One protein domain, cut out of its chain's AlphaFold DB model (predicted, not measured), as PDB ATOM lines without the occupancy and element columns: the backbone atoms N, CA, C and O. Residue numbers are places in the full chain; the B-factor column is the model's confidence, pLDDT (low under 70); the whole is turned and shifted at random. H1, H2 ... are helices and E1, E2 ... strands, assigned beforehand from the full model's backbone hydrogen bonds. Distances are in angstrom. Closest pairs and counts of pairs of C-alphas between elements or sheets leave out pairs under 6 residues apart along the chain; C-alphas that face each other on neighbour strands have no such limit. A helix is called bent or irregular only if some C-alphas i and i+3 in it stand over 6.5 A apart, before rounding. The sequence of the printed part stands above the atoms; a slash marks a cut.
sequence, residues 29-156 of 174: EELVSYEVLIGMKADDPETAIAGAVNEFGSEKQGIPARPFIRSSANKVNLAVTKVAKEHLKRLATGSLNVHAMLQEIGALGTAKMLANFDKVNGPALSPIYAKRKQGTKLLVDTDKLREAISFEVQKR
ATOM      1  N   GLU A  29     -48.974  27.656 -15.882       87.19
ATOM      2  CA  GLU A  29     -48.814  26.810 -17.072       87.19
ATOM      3  C   GLU A  29     -47.338  26.555 -17.390       87.19
ATOM      4  O   GLU A  29     -46.946  25.417 -17.662       87.19
ATOM      5  N   GLU A  30     -46.504  27.591 -17.298       88.81
ATOM      6  CA  GLU A  30     -45.061  27.477 -17.479       88.81
ATOM      7  C   GLU A  30     -44.433  26.580 -16.401       88.81
ATOM      8  O   GLU A  30     -43.718  25.638 -16.735       88.81
ATOM      9  N   LEU A  31     -44.773  26.761 -15.121       89.12
ATOM     10  CA  LEU A  31     -44.284  25.905 -14.032       89.12
ATOM     11  C   LEU A  31     -44.606  24.423 -14.238       89.12
ATOM     12  O   LEU A  31     -43.791  23.568 -13.900       89.12
ATOM     13  N   VAL A  32     -45.792  24.103 -14.757       89.75
ATOM     14  CA  VAL A  32     -46.194  22.708 -14.991       89.75
ATOM     15  C   VAL A  32     -45.541  22.138 -16.258       89.75
ATOM     16  O   VAL A  32     -45.353  20.923 -16.365       89.75
ATOM     17  N   SER A  33     -45.159  23.002 -17.201       91.50
ATOM     18  CA  SER A  33     -44.533  22.615 -18.469       91.50
ATOM     19  C   SER A  33     -43.053  22.262 -18.338       91.50
ATOM     20  O   SER A  33     -42.519  21.603 -19.230       91.50
ATOM     21  N   TYR A  34     -42.389  22.672 -17.258       93.62
ATOM     22  CA  TYR A  34     -40.965  22.435 -17.037       93.62
ATOM     23  C   TYR A  34     -40.707  21.567 -15.803       93.62
ATOM     24  O   TYR A  34     -41.529  21.431 -14.895       93.62
ATOM     25  N   GLU A  35     -39.534  20.949 -15.772       93.12
ATOM     26  CA  GLU A  35     -39.021  20.210 -14.628       93.12
ATOM     27  C   GLU A  35     -37.512  20.402 -14.495       93.12
ATOM     28  O   GLU A  35     -36.832  20.779 -15.449       93.12
ATOM     29  N   VAL A  36     -37.004  20.147 -13.290       94.56
ATOM     30  CA  VAL A  36     -35.573  20.189 -12.990       94.56
ATOM     31  C   VAL A  36     -35.106  18.770 -12.717       94.56
ATOM     32  O   VAL A  36     -35.569  18.136 -11.766       94.56
ATOM     33  N   LEU A  37     -34.191  18.279 -13.544       93.81
ATOM     34  CA  LEU A  37     -33.489  17.025 -13.317       93.81
ATOM     35  C   LEU A  37     -32.179  17.322 -12.602       93.81
ATOM     36  O   LEU A  37     -31.422  18.175 -13.046       93.81
ATOM     37  N   ILE A  38     -31.913  16.631 -11.496       94.19
ATOM     38  CA  ILE A  38     -30.667  16.759 -10.734       94.19
ATOM     39  C   ILE A  38     -30.065  15.367 -10.624       94.19
ATOM     40  O   ILE A  38     -30.736  14.435 -10.170       94.19
ATOM     41  N   GLY A  39     -28.807  15.221 -11.014       93.12
ATOM     42  CA  GLY A  39     -28.158  13.922 -11.021       93.12
ATOM     43  C   GLY A  39     -26.732  13.993 -11.528       93.12
ATOM     44  O   GLY A  39     -26.081  15.030 -11.452       93.12
ATOM     45  N   MET A  40     -26.255  12.863 -12.033       93.00
ATOM     46  CA  MET A  40     -24.932  12.742 -12.621       93.00
ATOM     47  C   MET A  40     -25.069  12.593 -14.135       93.00
ATOM     48  O   MET A  40     -25.788  11.708 -14.600       93.00
ATOM     49  N   LYS A  41     -24.370  13.442 -14.882       92.75
ATOM     50  CA  LYS A  41     -24.256  13.384 -16.337       92.75
ATOM     51  C   LYS A  41     -22.792  13.149 -16.678       92.75
ATOM     52  O   LYS A  41     -21.959  14.013 -16.438       92.75
ATOM     53  N   ALA A  42     -22.498  11.955 -17.173       90.56
ATOM     54  CA  ALA A  42     -21.162  11.568 -17.595       90.56
ATOM     55  C   ALA A  42     -21.051  11.691 -19.117       90.56
ATOM     56  O   ALA A  42     -21.942  11.226 -19.831       90.56
ATOM     57  N   ASP A  43     -19.957  12.286 -19.587       89.56
ATOM     58  CA  ASP A  43     -19.667  12.422 -21.019       89.56
ATOM     59  C   ASP A  43     -18.992  11.166 -21.594       89.56
ATOM     60  O   ASP A  43     -19.007  10.945 -22.805       89.56
ATOM     61  N   ASP A  44     -18.438  10.317 -20.724       92.62
ATOM     62  CA  ASP A  44     -17.750   9.085 -21.087       92.62
ATOM     63  C   ASP A  44     -18.331   7.842 -20.370       92.62
ATOM     64  O   ASP A  44     -18.875   7.942 -19.258       92.62
ATOM     65  N   PRO A  45     -18.219   6.644 -20.980       93.25
ATOM     66  CA  PRO A  45     -18.735   5.409 -20.392       93.25
ATOM     67  C   PRO A  45     -18.080   5.019 -19.063       93.25
ATOM     68  O   PRO A  45     -18.743   4.408 -18.225       93.25
ATOM     69  N   GLU A  46     -16.804   5.345 -18.848       91.69
ATOM     70  CA  GLU A  46     -16.065   4.935 -17.649       91.69
ATOM     71  C   GLU A  46     -16.616   5.653 -16.416       91.69
ATOM     72  O   GLU A  46     -16.965   5.008 -15.426       91.69
ATOM     73  N   THR A  47     -16.807   6.969 -16.512       91.75
ATOM     74  CA  THR A  47     -17.428   7.792 -15.468       91.75
ATOM     75  C   THR A  47     -18.873   7.355 -15.213       91.75
ATOM     76  O   THR A  47     -19.303   7.252 -14.059       91.75
ATOM     77  N   ALA A  48     -19.629   7.018 -16.267       92.62
ATOM     78  CA  ALA A  48     -20.993   6.509 -16.125       92.62
ATOM     79  C   ALA A  48     -21.031   5.184 -15.339       92.62
ATOM     80  O   ALA A  48     -21.830   5.027 -14.409       92.62
ATOM     81  N   ILE A  49     -20.133   4.251 -15.671       92.75
ATOM     82  CA  ILE A  49     -19.992   2.960 -14.987       92.75
ATOM     83  C   ILE A  49     -19.542   3.167 -13.541       92.75
ATOM     84  O   ILE A  49     -20.140   2.587 -12.634       92.75
ATOM     85  N   ALA A  50     -18.536   4.009 -13.294       90.88
ATOM     86  CA  ALA A  50     -18.050   4.302 -11.949       90.88
ATOM     87  C   ALA A  50     -19.163   4.884 -11.063       90.88
ATOM     88  O   ALA A  50     -19.331   4.467  -9.912       90.88
ATOM     89  N   GLY A  51     -19.983   5.791 -11.597       92.50
ATOM     90  CA  GLY A  51     -21.141   6.324 -10.886       92.50
ATOM     91  C   GLY A  51     -22.214   5.270 -10.622       92.50
ATOM     92  O   GLY A  51     -22.727   5.203  -9.506       92.50
ATOM     93  N   ALA A  52     -22.504   4.396 -11.591       92.75
ATOM     94  CA  ALA A  52     -23.452   3.296 -11.415       92.75
ATOM     95  C   ALA A  52     -22.982   2.291 -10.349       92.75
ATOM     96  O   ALA A  52     -23.754   1.922  -9.462       92.75
ATOM     97  N   VAL A  53     -21.706   1.898 -10.381       91.88
ATOM     98  CA  VAL A  53     -21.103   1.003  -9.384       91.88
ATOM     99  C   VAL A  53     -21.102   1.655  -8.003       91.88
ATOM    100  O   VAL A  53     -21.418   0.991  -7.021       91.88
ATOM    101  N   ASN A  54     -20.804   2.950  -7.895       92.12
ATOM    102  CA  ASN A  54     -20.912   3.648  -6.615       92.12
ATOM    103  C   ASN A  54     -22.372   3.713  -6.131       92.12
ATOM    104  O   ASN A  54     -22.629   3.433  -4.967       92.12
ATOM    105  N   GLU A  55     -23.346   4.019  -6.989       93.00
ATOM    106  CA  GLU A  55     -24.746   4.176  -6.577       93.00
ATOM    107  C   GLU A  55     -25.424   2.846  -6.202       93.00
ATOM    108  O   GLU A  55     -26.212   2.802  -5.248       93.00
ATOM    109  N   PHE A  56     -25.127   1.764  -6.927       93.12
ATOM    110  CA  PHE A  56     -25.822   0.474  -6.815       93.12
ATOM    111  C   PHE A  56     -24.957  -0.676  -6.294       93.12
ATOM    112  O   PHE A  56     -25.506  -1.685  -5.855       93.12
ATOM    113  N   GLY A  57     -23.637  -0.518  -6.266       90.69
ATOM    114  CA  GLY A  57     -22.705  -1.599  -5.967       90.69
ATOM    115  C   GLY A  57     -22.517  -2.559  -7.144       90.69
ATOM    116  O   GLY A  57     -23.072  -2.385  -8.228       90.69
ATOM    117  N   SER A  58     -21.717  -3.594  -6.916       90.25
ATOM    118  CA  SER A  58     -21.500  -4.712  -7.833       90.25
ATOM    119  C   SER A  58     -21.312  -5.988  -7.023       90.25
ATOM    120  O   SER A  58     -20.257  -6.211  -6.429       90.25
ATOM    121  N   GLU A  59     -22.338  -6.837  -7.005       87.19
ATOM    122  CA  GLU A  59     -22.311  -8.109  -6.274       87.19
ATOM    123  C   GLU A  59     -21.232  -9.047  -6.828       87.19
ATOM    124  O   GLU A  59     -20.419  -9.575  -6.074       87.19
ATOM    125  N   LYS A  60     -21.132  -9.144  -8.161       87.62
ATOM    126  CA  LYS A  60     -20.121  -9.958  -8.856       87.62
ATOM    127  C   LYS A  60     -18.682  -9.578  -8.484       87.62
ATOM    128  O   LYS A  60     -17.805 -10.435  -8.511       87.62
ATOM    129  N   GLN A  61     -18.430  -8.308  -8.164       83.75
ATOM    130  CA  GLN A  61     -17.103  -7.811  -7.783       83.75
ATOM    131  C   GLN A  61     -16.948  -7.583  -6.271       83.75
ATOM    132  O   GLN A  61     -15.920  -7.069  -5.835       83.75
ATOM    133  N   GLY A  62     -17.952  -7.932  -5.457       83.06
ATOM    134  CA  GLY A  62     -17.934  -7.689  -4.012       83.06
ATOM    135  C   GLY A  62     -17.830  -6.205  -3.637       83.06
ATOM    136  O   GLY A  62     -17.309  -5.873  -2.571       83.06
ATOM    137  N   ILE A  63     -18.285  -5.301  -4.511       84.81
ATOM    138  CA  ILE A  63     -18.265  -3.853  -4.275       84.81
ATOM    139  C   ILE A  63     -19.610  -3.454  -3.670       84.81
ATOM    140  O   ILE A  63     -20.641  -3.590  -4.330       84.81
ATOM    141  N   PRO A  64     -19.647  -2.936  -2.437       89.50
ATOM    142  CA  PRO A  64     -20.905  -2.528  -1.841       89.50
ATOM    143  C   PRO A  64     -21.396  -1.189  -2.409       89.50
ATOM    144  O   PRO A  64     -20.599  -0.325  -2.782       89.50
ATOM    145  N   ALA A  65     -22.717  -0.999  -2.409       91.31
ATOM    146  CA  ALA A  65     -23.348   0.250  -2.823       91.31
ATOM    147  C   ALA A  65     -23.030   1.396  -1.852       91.31
ATOM    148  O   ALA A  65     -23.163   1.256  -0.636       91.31
ATOM    149  N   ARG A  66     -22.684   2.556  -2.404       92.69
ATOM    150  CA  ARG A  66     -22.437   3.831  -1.720       92.69
ATOM    151  C   ARG A  66     -23.331   4.909  -2.339       92.69
ATOM    152  O   ARG A  66     -22.835   5.798  -3.034       92.69
ATOM    153  N   PRO A  67     -24.656   4.825  -2.124       91.56
ATOM    154  CA  PRO A  67     -25.604   5.688  -2.807       91.56
ATOM    155  C   PRO A  67     -25.362   7.144  -2.422       91.56
ATOM    156  O   PRO A  67     -25.387   7.490  -1.237       91.56
ATOM    157  N   PHE A  68     -25.187   8.009  -3.413       91.00
ATOM    158  CA  PHE A  68     -25.018   9.454  -3.244       91.00
ATOM    159  C   PHE A  68     -26.171  10.227  -3.892       91.00
ATOM    160  O   PHE A  68     -26.576  11.275  -3.376       91.00
ATOM    161  N   ILE A  69     -26.777   9.674  -4.948       91.94
ATOM    162  CA  ILE A  69     -27.965  10.229  -5.600       91.94
ATOM    163  C   ILE A  69     -29.195   9.893  -4.757       91.94
ATOM    164  O   ILE A  69     -29.856  10.796  -4.241       91.94
ATOM    165  N   ARG A  70     -29.477   8.604  -4.510       91.44
ATOM    166  CA  ARG A  70     -30.674   8.207  -3.742       91.44
ATOM    167  C   ARG A  70     -30.655   8.740  -2.313       91.44
ATOM    168  O   ARG A  70     -31.684   9.173  -1.799       91.44
ATOM    169  N   SER A  71     -29.488   8.750  -1.672       91.12
ATOM    170  CA  SER A  71     -29.352   9.235  -0.293       91.12
ATOM    171  C   SER A  71     -29.483  10.761  -0.172       91.12
ATOM    172  O   SER A  71     -29.861  11.260   0.894       91.12
ATOM    173  N   SER A  72     -29.238  11.517  -1.250       90.50
ATOM    174  CA  SER A  72     -29.439  12.969  -1.275       90.50
ATOM    175  C   SER A  72     -30.879  13.375  -1.610       90.50
ATOM    176  O   SER A  72     -31.312  14.433  -1.149       90.50
ATOM    177  N   ALA A  73     -31.653  12.532  -2.305       89.31
ATOM    178  CA  ALA A  73     -32.996  12.858  -2.801       89.31
ATOM    179  C   ALA A  73     -33.931  13.445  -1.727       89.31
ATOM    180  O   ALA A  73     -34.545  14.491  -1.929       89.31
ATOM    181  N   ASN A  74     -33.990  12.837  -0.538       87.12
ATOM    182  CA  ASN A  74     -34.828  13.341   0.557       87.12
ATOM    183  C   ASN A  74     -34.378  14.721   1.065       87.12
ATOM    184  O   ASN A  74     -35.212  15.578   1.365       87.12
ATOM    185  N   LYS A  75     -33.061  14.949   1.150       87.81
ATOM    186  CA  LYS A  75     -32.478  16.220   1.609       87.81
ATOM    187  C   LYS A  75     -32.730  17.331   0.590       87.81
ATOM    188  O   LYS A  75     -33.083  18.443   0.976       87.81
ATOM    189  N   VAL A  76     -32.588  17.005  -0.694       91.56
ATOM    190  CA  VAL A  76     -32.896  17.894  -1.817       91.56
ATOM    191  C   VAL A  76     -34.380  18.254  -1.801       91.56
ATOM    192  O   VAL A  76     -34.707  19.433  -1.720       91.56
ATOM    193  N   ASN A  77     -35.280  17.268  -1.752       90.00
ATOM    194  CA  ASN A  77     -36.730  17.492  -1.757       90.00
ATOM    195  C   ASN A  77     -37.201  18.432  -0.641       90.00
ATOM    196  O   ASN A  77     -38.039  19.305  -0.878       90.00
ATOM    197  N   LEU A  78     -36.659  18.283   0.572       90.50
ATOM    198  CA  LEU A  78     -36.989  19.164   1.690       90.50
ATOM    199  C   LEU A  78     -36.550  20.612   1.425       90.50
ATOM    200  O   LEU A  78     -37.334  21.539   1.634       90.50
ATOM    201  N   ALA A  79     -35.315  20.801   0.957       90.50
ATOM    202  CA  ALA A  79     -34.762  22.119   0.658       90.50
ATOM    203  C   ALA A  79     -35.508  22.797  -0.504       90.50
ATOM    204  O   ALA A  79     -35.930  23.946  -0.377       90.50
ATOM    205  N   VAL A  80     -35.759  22.053  -1.583       90.88
ATOM    206  CA  VAL A  80     -36.513  22.515  -2.755       90.88
ATOM    207  C   VAL A  80     -37.940  22.892  -2.375       90.88
ATOM    208  O   VAL A  80     -38.409  23.954  -2.761       90.88
ATOM    209  N   THR A  81     -38.628  22.085  -1.561       90.25
ATOM    210  CA  THR A  81     -39.999  22.402  -1.120       90.25
ATOM    211  C   THR A  81     -40.056  23.709  -0.330       90.25
ATOM    212  O   THR A  81     -41.034  24.447  -0.442       90.25
ATOM    213  N   LYS A  82     -39.038  23.992   0.490       91.25
ATOM    214  CA  LYS A  82     -38.961  25.239   1.256       91.25
ATOM    215  C   LYS A  82     -38.805  26.438   0.320       91.25
ATOM    216  O   LYS A  82     -39.658  27.320   0.332       91.25
ATOM    217  N   VAL A  83     -37.779  26.410  -0.528       91.25
ATOM    218  CA  VAL A  83     -37.464  27.499  -1.464       91.25
ATOM    219  C   VAL A  83     -38.599  27.720  -2.463       91.25
ATOM    220  O   VAL A  83     -39.017  28.850  -2.694       91.25
ATOM    221  N   ALA A  84     -39.205  26.644  -2.969       89.94
ATOM    222  CA  ALA A  84     -40.344  26.755  -3.866       89.94
ATOM    223  C   ALA A  84     -41.517  27.506  -3.227       89.94
ATOM    224  O   ALA A  84     -42.126  28.347  -3.878       89.94
ATOM    225  N   LYS A  85     -41.818  27.252  -1.948       88.81
ATOM    226  CA  LYS A  85     -42.898  27.947  -1.233       88.81
ATOM    227  C   LYS A  85     -42.610  29.424  -1.006       88.81
ATOM    228  O   LYS A  85     -43.531  30.225  -1.115       88.81
ATOM    229  N   GLU A  86     -41.365  29.770  -0.696       89.06
ATOM    230  CA  GLU A  86     -40.930  31.159  -0.509       89.06
ATOM    231  C   GLU A  86     -41.063  31.956  -1.818       89.06
ATOM    232  O   GLU A  86     -41.515  33.102  -1.814       89.06
ATOM    233  N   HIS A  87     -40.777  31.316  -2.954       89.62
ATOM    234  CA  HIS A  87     -40.852  31.945  -4.273       89.62
ATOM    235  C   HIS A  87     -42.257  32.029  -4.873       89.62
ATOM    236  O   HIS A  87     -42.468  32.845  -5.768       89.62
ATOM    237  N   LEU A  88     -43.245  31.278  -4.371       86.00
ATOM    238  CA  LEU A  88     -44.619  31.320  -4.900       86.00
ATOM    239  C   LEU A  88     -45.233  32.724  -4.861       86.00
ATOM    240  O   LEU A  88     -45.863  33.138  -5.832       86.00
ATOM    241  N   LYS A  89     -45.029  33.474  -3.769       83.69
ATOM    242  CA  LYS A  89     -45.527  34.856  -3.670       83.69
ATOM    243  C   LYS A  89     -44.858  35.756  -4.711       83.69
ATOM    244  O   LYS A  89     -45.521  36.574  -5.333       83.69
ATOM    245  N   ARG A  90     -43.552  35.572  -4.923       85.81
ATOM    246  CA  ARG A  90     -42.758  36.365  -5.871       85.81
ATOM    247  C   ARG A  90     -43.121  36.075  -7.321       85.81
ATOM    248  O   ARG A  90     -43.109  36.996  -8.133       85.81
ATOM    249  N   LEU A  91     -43.462  34.821  -7.628       85.88
ATOM    250  CA  LEU A  91     -44.046  34.452  -8.912       85.88
ATOM    251  C   LEU A  91     -45.388  35.156  -9.099       85.88
ATOM    252  O   LEU A  91     -45.529  35.891 -10.067       85.88
ATOM    253  N   ALA A  92     -46.315  35.019  -8.143       81.75
ATOM    254  CA  ALA A  92     -47.661  35.588  -8.248       81.75
ATOM    255  C   ALA A  92     -47.673  37.111  -8.479       81.75
ATOM    256  O   ALA A  92     -48.539  37.614  -9.189       81.75
ATOM    257  N   THR A  93     -46.698  37.843  -7.929       81.94
ATOM    258  CA  THR A  93     -46.548  39.294  -8.130       81.94
ATOM    259  C   THR A  93     -45.727  39.679  -9.367       81.94
ATOM    260  O   THR A  93     -45.501  40.859  -9.609       81.94
ATOM    261  N   GLY A  94     -45.229  38.710 -10.141       81.94
ATOM    262  CA  GLY A  94     -44.400  38.947 -11.328       81.94
ATOM    263  C   GLY A  94     -42.951  39.358 -11.040       81.94
ATOM    264  O   GLY A  94     -42.177  39.560 -11.971       81.94
ATOM    265  N   SER A  95     -42.553  39.441  -9.768       86.06
ATOM    266  CA  SER A  95     -41.193  39.822  -9.342       86.06
ATOM    267  C   SER A  95     -40.128  38.735  -9.559       86.06
ATOM    268  O   SER A  95     -38.937  38.971  -9.350       86.06
ATOM    269  N   LEU A  96     -40.546  37.530  -9.948       88.62
ATOM    270  CA  LEU A  96     -39.680  36.405 -10.278       88.62
ATOM    271  C   LEU A  96     -40.222  35.702 -11.526       88.62
ATOM    272  O   LEU A  96     -41.429  35.514 -11.668       88.62
ATOM    273  N   ASN A  97     -39.325  35.298 -12.423       90.75
ATOM    274  CA  ASN A  97     -39.659  34.442 -13.559       90.75
ATOM    275  C   ASN A  97     -39.538  32.963 -13.146       90.75
ATOM    276  O   ASN A  97     -38.618  32.589 -12.416       90.75
ATOM    277  N   VAL A  98     -40.440  32.122 -13.655       91.50
ATOM    278  CA  VAL A  98     -40.426  30.662 -13.506       91.50
ATOM    279  C   VAL A  98     -39.062  30.053 -13.824       91.50
ATOM    280  O   VAL A  98     -38.536  29.300 -13.010       91.50
ATOM    281  N   HIS A  99     -38.443  30.403 -14.951       92.94
ATOM    282  CA  HIS A  99     -37.141  29.856 -15.325       92.94
ATOM    283  C   HIS A  99     -36.061  30.194 -14.290       92.94
ATOM    284  O   HIS A  99     -35.301  29.316 -13.893       92.94
ATOM    285  N   ALA A 100     -36.036  31.430 -13.780       93.44
ATOM    286  CA  ALA A 100     -35.094  31.836 -12.736       93.44
ATOM    287  C   ALA A 100     -35.301  31.036 -11.436       93.44
ATOM    288  O   ALA A 100     -34.335  30.568 -10.838       93.44
ATOM    289  N   MET A 101     -36.557  30.803 -11.040       94.12
ATOM    290  CA  MET A 101     -36.880  29.948  -9.895       94.12
ATOM    291  C   MET A 101     -36.406  28.498 -10.097       94.12
ATOM    292  O   MET A 101     -35.869  27.890  -9.173       94.12
ATOM    293  N   LEU A 102     -36.601  27.931 -11.292       95.19
ATOM    294  CA  LEU A 102     -36.175  26.563 -11.612       95.19
ATOM    295  C   LEU A 102     -34.646  26.429 -11.628       95.19
ATOM    296  O   LEU A 102     -34.123  25.435 -11.125       95.19
ATOM    297  N   GLN A 103     -33.933  27.439 -12.129       96.19
ATOM    298  CA  GLN A 103     -32.469  27.515 -12.067       96.19
ATOM    299  C   GLN A 103     -31.971  27.541 -10.615       96.19
ATOM    300  O   GLN A 103     -31.062  26.793 -10.257       96.19
ATOM    301  N   GLU A 104     -32.604  28.335  -9.747       95.25
ATOM    302  CA  GLU A 104     -32.256  28.393  -8.322       95.25
ATOM    303  C   GLU A 104     -32.506  27.052  -7.614       95.25
ATOM    304  O   GLU A 104     -31.670  26.578  -6.840       95.25
ATOM    305  N   ILE A 105     -33.633  26.398  -7.918       95.44
ATOM    306  CA  ILE A 105     -33.953  25.053  -7.423       95.44
ATOM    307  C   ILE A 105     -32.894  24.037  -7.862       95.44
ATOM    308  O   ILE A 105     -32.447  23.234  -7.039       95.44
ATOM    309  N   GLY A 106     -32.486  24.076  -9.133       96.00
ATOM    310  CA  GLY A 106     -31.440  23.216  -9.679       96.00
ATOM    311  C   GLY A 106     -30.109  23.413  -8.970       96.00
ATOM    312  O   GLY A 106     -29.566  22.458  -8.414       96.00
ATOM    313  N   ALA A 107     -29.648  24.660  -8.871       96.62
ATOM    314  CA  ALA A 107     -28.404  25.011  -8.191       96.62
ATOM    315  C   ALA A 107     -28.395  24.564  -6.718       96.62
ATOM    316  O   ALA A 107     -27.430  23.954  -6.250       96.62
ATOM    317  N   LEU A 108     -29.490  24.798  -5.986       96.00
ATOM    318  CA  LEU A 108     -29.640  24.338  -4.604       96.00
ATOM    319  C   LEU A 108     -29.590  22.810  -4.508       96.00
ATOM    320  O   LEU A 108     -28.928  22.261  -3.622       96.00
ATOM    321  N   GLY A 109     -30.311  22.121  -5.390       95.38
ATOM    322  CA  GLY A 109     -30.357  20.668  -5.431       95.38
ATOM    323  C   GLY A 109     -28.985  20.054  -5.693       95.38
ATOM    324  O   GLY A 109     -28.546  19.192  -4.928       95.38
ATOM    325  N   THR A 110     -28.274  20.566  -6.696       95.69
ATOM    326  CA  THR A 110     -26.889  20.202  -7.017       95.69
ATOM    327  C   THR A 110     -25.964  20.443  -5.831       95.69
ATOM    328  O   THR A 110     -25.249  19.532  -5.422       95.69
ATOM    329  N   ALA A 111     -26.035  21.611  -5.184       95.69
ATOM    330  CA  ALA A 111     -25.213  21.912  -4.012       95.69
ATOM    331  C   ALA A 111     -25.458  20.928  -2.851       95.69
ATOM    332  O   ALA A 111     -24.523  20.493  -2.176       95.69
ATOM    333  N   LYS A 112     -26.716  20.532  -2.615       94.62
ATOM    334  CA  LYS A 112     -27.059  19.533  -1.588       94.62
ATOM    335  C   LYS A 112     -26.604  18.126  -1.967       94.62
ATOM    336  O   LYS A 112     -26.194  17.384  -1.073       94.62
ATOM    337  N   MET A 113     -26.673  17.760  -3.245       94.62
ATOM    338  CA  MET A 113     -26.170  16.478  -3.736       94.62
ATOM    339  C   MET A 113     -24.645  16.404  -3.613       94.62
ATOM    340  O   MET A 113     -24.156  15.431  -3.049       94.62
ATOM    341  N   LEU A 114     -23.915  17.454  -4.002       94.56
ATOM    342  CA  LEU A 114     -22.463  17.577  -3.813       94.56
ATOM    343  C   LEU A 114     -22.074  17.472  -2.335       94.56
ATOM    344  O   LEU A 114     -21.243  16.651  -1.961       94.56
ATOM    345  N   ALA A 115     -22.754  18.215  -1.460       93.19
ATOM    346  CA  ALA A 115     -22.503  18.138  -0.023       93.19
ATOM    347  C   ALA A 115     -22.813  16.753   0.573       93.19
ATOM    348  O   ALA A 115     -22.297  16.407   1.635       93.19
ATOM    349  N   ASN A 116     -23.706  15.981  -0.050       91.81
ATOM    350  CA  ASN A 116     -23.978  14.606   0.345       91.81
ATOM    351  C   ASN A 116     -22.909  13.653  -0.192       91.81
ATOM    352  O   ASN A 116     -22.430  12.824   0.569       91.81
ATOM    353  N   PHE A 117     -22.517  13.816  -1.454       91.94
ATOM    354  CA  PHE A 117     -21.441  13.085  -2.113       91.94
ATOM    355  C   PHE A 117     -20.127  13.186  -1.326       91.94
ATOM    356  O   PHE A 117     -19.538  12.165  -0.982       91.94
ATOM    357  N   ASP A 118     -19.758  14.400  -0.907       89.88
ATOM    358  CA  ASP A 118     -18.562  14.675  -0.099       89.88
ATOM    359  C   ASP A 118     -18.620  14.028   1.308       89.88
ATOM    360  O   ASP A 118     -17.604  13.916   1.989       89.88
ATOM    361  N   LYS A 119     -19.806  13.586   1.757       89.25
ATOM    362  CA  LYS A 119     -20.050  12.953   3.068       89.25
ATOM    363  C   LYS A 119     -20.318  11.448   2.989       89.25
ATOM    364  O   LYS A 119     -20.647  10.844   4.013       89.25
ATOM    365  N   VAL A 120     -20.274  10.838   1.803       85.06
ATOM    366  CA  VAL A 120     -20.549   9.402   1.656       85.06
ATOM    367  C   VAL A 120     -19.404   8.603   2.277       85.06
ATOM    368  O   VAL A 120     -18.338   8.424   1.692       85.06
ATOM    369  N   ASN A 121     -19.670   8.103   3.484       73.81
ATOM    370  CA  ASN A 121     -18.670   7.499   4.367       73.81
ATOM    371  C   ASN A 121     -18.953   6.019   4.678       73.81
ATOM    372  O   ASN A 121     -18.299   5.439   5.542       73.81
ATOM    373  N   GLY A 122     -19.902   5.378   3.989       78.69
ATOM    374  CA  GLY A 122     -20.176   3.963   4.208       78.69
ATOM    375  C   GLY A 122     -20.909   3.274   3.056       78.69
ATOM    376  O   GLY A 122     -21.567   3.947   2.261       78.69
ATOM    377  N   PRO A 123     -20.810   1.937   2.985       81.25
ATOM    378  CA  PRO A 123     -19.971   1.085   3.831       81.25
ATOM    379  C   PRO A 123     -18.480   1.177   3.462       81.25
ATOM    380  O   PRO A 123     -18.109   1.535   2.335       81.25
ATOM    381  N   ALA A 124     -17.624   0.880   4.443       81.06
ATOM    382  CA  ALA A 124     -16.173   0.927   4.294       81.06
ATOM    383  C   ALA A 124     -15.686   0.016   3.153       81.06
ATOM    384  O   ALA A 124     -16.389  -0.888   2.696       81.06
ATOM    385  N   LEU A 125     -14.480   0.277   2.653       79.69
ATOM    386  CA  LEU A 125     -13.820  -0.647   1.733       79.69
ATOM    387  C   LEU A 125     -13.492  -1.952   2.462       79.69
ATOM    388  O   LEU A 125     -13.258  -1.949   3.672       79.69
ATOM    389  N   SER A 126     -13.447  -3.066   1.728       81.50
ATOM    390  CA  SER A 126     -12.959  -4.316   2.312       81.50
ATOM    391  C   SER A 126     -11.508  -4.135   2.783       81.50
ATOM    392  O   SER A 126     -10.767  -3.363   2.166       81.50
ATOM    393  N   PRO A 127     -11.051  -4.849   3.827       80.69
ATOM    394  CA  PRO A 127      -9.695  -4.678   4.357       80.69
ATOM    395  C   PRO A 127      -8.597  -4.863   3.299       80.69
ATOM    396  O   PRO A 127      -7.578  -4.181   3.331       80.69
ATOM    397  N   ILE A 128      -8.821  -5.758   2.331       81.50
ATOM    398  CA  ILE A 128      -7.893  -6.017   1.222       81.50
ATOM    399  C   ILE A 128      -7.809  -4.801   0.290       81.50
ATOM    400  O   ILE A 128      -6.710  -4.372  -0.056       81.50
ATOM    401  N   TYR A 129      -8.951  -4.221  -0.095       76.12
ATOM    402  CA  TYR A 129      -8.977  -3.031  -0.949       76.12
ATOM    403  C   TYR A 129      -8.513  -1.775  -0.214       76.12
ATOM    404  O   TYR A 129      -7.822  -0.955  -0.809       76.12
ATOM    405  N   ALA A 130      -8.823  -1.643   1.076       79.00
ATOM    406  CA  ALA A 130      -8.370  -0.531   1.905       79.00
ATOM    407  C   ALA A 130      -6.835  -0.468   1.999       79.00
ATOM    408  O   ALA A 130      -6.275   0.618   1.954       79.00
ATOM    409  N   LYS A 131      -6.151  -1.622   2.053       81.69
ATOM    410  CA  LYS A 131      -4.677  -1.692   2.032       81.69
ATOM    411  C   LYS A 131      -4.060  -1.306   0.684       81.69
ATOM    412  O   LYS A 131      -2.914  -0.876   0.647       81.69
ATOM    413  N   ARG A 132      -4.787  -1.510  -0.420       81.12
ATOM    414  CA  ARG A 132      -4.312  -1.234  -1.789       81.12
ATOM    415  C   ARG A 132      -4.641   0.181  -2.258       81.12
ATOM    416  O   ARG A 132      -3.921   0.730  -3.083       81.12
ATOM    417  N   LYS A 133      -5.748   0.750  -1.779       78.94
ATOM    418  CA  LYS A 133      -6.216   2.070  -2.191       78.94
ATOM    419  C   LYS A 133      -5.354   3.156  -1.557       78.94
ATOM    420  O   LYS A 133      -5.204   3.209  -0.341       78.94
ATOM    421  N   GLN A 134      -4.852   4.062  -2.385       71.81
ATOM    422  CA  GLN A 134      -4.266   5.313  -1.920       71.81
ATOM    423  C   GLN A 134      -5.395   6.337  -1.729       71.81
ATOM    424  O   GLN A 134      -6.161   6.606  -2.653       71.81
ATOM    425  N   GLY A 135      -5.529   6.870  -0.514       73.88
ATOM    426  CA  GLY A 135      -6.527   7.888  -0.166       73.88
ATOM    427  C   GLY A 135      -7.670   7.397   0.727       73.88
ATOM    428  O   GLY A 135      -7.939   6.205   0.863       73.88
ATOM    429  N   THR A 136      -8.349   8.357   1.355       72.06
ATOM    430  CA  THR A 136      -9.366   8.125   2.398       72.06
ATOM    431  C   THR A 136     -10.802   8.153   1.876       72.06
ATOM    432  O   THR A 136     -11.710   7.673   2.556       72.06
ATOM    433  N   LYS A 137     -11.034   8.693   0.669       80.19
ATOM    434  CA  LYS A 137     -12.374   8.736   0.066       80.19
ATOM    435  C   LYS A 137     -12.840   7.319  -0.257       80.19
ATOM    436  O   LYS A 137     -12.064   6.501  -0.742       80.19
ATOM    437  N   LEU A 138     -14.116   7.016  -0.033       80.81
ATOM    438  CA  LEU A 138     -14.660   5.682  -0.312       80.81
ATOM    439  C   LEU A 138     -15.079   5.484  -1.766       80.81
ATOM    440  O   LEU A 138     -14.953   4.376  -2.287       80.81
ATOM    441  N   LEU A 139     -15.539   6.551  -2.415       80.88
ATOM    442  CA  LEU A 139     -15.960   6.521  -3.809       80.88
ATOM    443  C   LEU A 139     -14.745   6.327  -4.730       80.88
ATOM    444  O   LEU A 139     -13.628   6.755  -4.420       80.88
ATOM    445  N   VAL A 140     -14.952   5.614  -5.832       76.50
ATOM    446  CA  VAL A 140     -13.983   5.505  -6.939       76.50
ATOM    447  C   VAL A 140     -14.126   6.736  -7.837       76.50
ATOM    448  O   VAL A 140     -15.234   7.253  -7.924       76.50
ATOM    449  N   ASP A 141     -13.031   7.231  -8.424       81.38
ATOM    450  CA  ASP A 141     -13.001   8.373  -9.362       81.38
ATOM    451  C   ASP A 141     -13.774   9.599  -8.879       81.38
ATOM    452  O   ASP A 141     -14.562  10.219  -9.591       81.38
ATOM    453  N   THR A 142     -13.558   9.931  -7.607       83.44
ATOM    454  CA  THR A 142     -14.411  10.868  -6.883       83.44
ATOM    455  C   THR A 142     -14.471  12.242  -7.538       83.44
ATOM    456  O   THR A 142     -15.531  12.848  -7.531       83.44
ATOM    457  N   ASP A 143     -13.370  12.728  -8.106       88.06
ATOM    458  CA  ASP A 143     -13.317  14.087  -8.642       88.06
ATOM    459  C   ASP A 143     -14.070  14.187  -9.979       88.06
ATOM    460  O   ASP A 143     -14.964  15.024 -10.093       88.06
ATOM    461  N   LYS A 144     -13.867  13.237 -10.907       90.31
ATOM    462  CA  LYS A 144     -14.661  13.139 -12.150       90.31
ATOM    463  C   LYS A 144     -16.155  12.973 -11.870       90.31
ATOM    464  O   LYS A 144     -16.986  13.651 -12.462       90.31
ATOM    465  N   LEU A 145     -16.515  12.093 -10.930       91.19
ATOM    466  CA  LEU A 145     -17.917  11.893 -10.558       91.19
ATOM    467  C   LEU A 145     -18.527  13.134  -9.915       91.19
ATOM    468  O   LEU A 145     -19.702  13.419 -10.131       91.19
ATOM    469  N   ARG A 146     -17.743  13.869  -9.125       93.19
ATOM    470  CA  ARG A 146     -18.181  15.119  -8.509       93.19
ATOM    471  C   ARG A 146     -18.444  16.191  -9.559       93.19
ATOM    472  O   ARG A 146     -19.454  16.876  -9.460       93.19
ATOM    473  N   GLU A 147     -17.559  16.318 -10.543       93.38
ATOM    474  CA  GLU A 147     -17.693  17.242 -11.678       93.38
ATOM    475  C   GLU A 147     -18.878  16.881 -12.582       93.38
ATOM    476  O   GLU A 147     -19.559  17.767 -13.091       93.38
ATOM    477  N   ALA A 148     -19.195  15.591 -12.699       94.50
ATOM    478  CA  ALA A 148     -20.351  15.099 -13.443       94.50
ATOM    479  C   ALA A 148     -21.707  15.390 -12.758       94.50
ATOM    480  O   ALA A 148     -22.761  15.226 -13.383       94.50
ATOM    481  N   ILE A 149     -21.734  15.804 -11.483       94.75
ATOM    482  CA  ILE A 149     -22.983  16.154 -10.792       94.75
ATOM    483  C   ILE A 149     -23.467  17.522 -11.275       94.75
ATOM    484  O   ILE A 149     -22.855  18.557 -11.017       94.75
ATOM    485  N   SER A 150     -24.624  17.530 -11.922       95.75
ATOM    486  CA  SER A 150     -25.203  18.712 -12.556       95.75
ATOM    487  C   SER A 150     -26.731  18.696 -12.474       95.75
ATOM    488  O   SER A 150     -27.343  17.806 -11.868       95.75
ATOM    489  N   PHE A 151     -27.355  19.728 -13.034       96.50
ATOM    490  CA  PHE A 151     -28.797  19.780 -13.209       96.50
ATOM    491  C   PHE A 151     -29.158  20.281 -14.604       96.50
ATOM    492  O   PHE A 151     -28.375  20.973 -15.254       96.50
ATOM    493  N   GLU A 152     -30.371  19.962 -15.033       95.81
ATOM    494  CA  GLU A 152     -30.943  20.426 -16.289       95.81
ATOM    495  C   GLU A 152     -32.388  20.873 -16.068       95.81
ATOM    496  O   GLU A 152     -33.177  20.181 -15.419       95.81
ATOM    497  N   VAL A 153     -32.737  22.041 -16.610       95.75
ATOM    498  CA  VAL A 153     -34.122  22.515 -16.677       95.75
ATOM    499  C   VAL A 153     -34.662  22.170 -18.055       95.75
ATOM    500  O   VAL A 153     -34.242  22.759 -19.050       95.75
ATOM    501  N   GLN A 154     -35.615  21.246 -18.116       94.19
ATOM    502  CA  GLN A 154     -36.162  20.751 -19.377       94.19
ATOM    503  C   GLN A 154     -37.684  20.841 -19.410       94.19
ATOM    504  O   GLN A 154     -38.348  20.946 -18.376       94.19
ATOM    505  N   LYS A 155     -38.258  20.783 -20.617       92.69
ATOM    506  CA  LYS A 155     -39.706  20.631 -20.766       92.69
ATOM    507  C   LYS A 155     -40.116  19.237 -20.311       92.69
ATOM    508  O   LYS A 155     -39.534  18.241 -20.730       92.69
ATOM    509  N   ARG A 156     -41.171  19.165 -19.509       88.81
ATOM    510  CA  ARG A 156     -41.755  17.902 -19.075       88.81
ATOM    511  C   ARG A 156     -42.368  17.184 -20.277       88.81
ATOM    512  O   ARG A 156     -43.298  17.693 -20.904       88.81
TER     513      ARG A 156
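This is residues 29 to 156 of the 174 residues of an uncharacterized protein of Paenibacillus sp. UNC496MF (UniProt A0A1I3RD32). What is the shape? A long helical hairpin, H3 and H4, packs with H4 over a two-stranded antiparallel ribbon, E1 and E2; H2 and H6 sit at one end of the ribbon, and H5 lies farther out, making one end of a rod. What makes it up? The 128 printed residues hold H1 E1 H2 H3 H4 H5 H6 E2 in that order, mostly helix; the whole is loose, with a radius of gyration of the C-alphas of 17.6 A and spans of 60 by 26 by 22 A.

Where are the strands? E1 is residues 34 to 40, 19.2 A long, from C-alpha 34 at (-40.965, 22.435, -17.037); E2 is residues 149 to 155, 20.0 A, ending at C-alpha 155 at (-39.706, 20.631, -20.766). Where are the helices? H4 is residues 98 to 117, 28.3 A; H3 is 69 to 92, 32.2 A; H2 is 45 to 56, 16.1 A; H1 is 29 to 33, H5 127 to 132 and H6 142 to 147. Is H3 even? It is irregular, but only just, with C-alphas 71 and 74 6.9 A apart, and has a kink of 37 degrees near residue 86.

How do the strands pair? N 37 and O 152 are within hydrogen-bond range at 2.9 A, antiparallel at 158 degrees. What is near them? The closest C-alphas of H4 and E2 are Gly 106 and Phe 151, 5.6 A. How do the helices stand? H3 and H4, a hairpin, touch at Val 76 and Gly 109, C-alphas 5.2 A apart, a shallow tilt of 26 degrees, opposite ways; H2, with residues 47 to 51 alone, touches H6 at C-alphas of Thr 47 and Leu 145, 6.4 A. H1 and H4 are close but not clearly touching, with C-alphas of Leu 31 and Val 98 6.1 A apart, and H5 touches no helix. Which backbones are complete? Every O i to N i+4 pair is within range in H1, H2, H4, H5 and H6, and 16 of 20 in H3.

How large is it? The C-alphas of Thr 93 and Ile 128, the two farthest apart, are 60.3 A apart. Is it cut or unsure? The printed part has no cut, H2 to H3 is a long link of 12 residues, and no printed residue is under 70, with a mean pLDDT of 89.1 for the printed part.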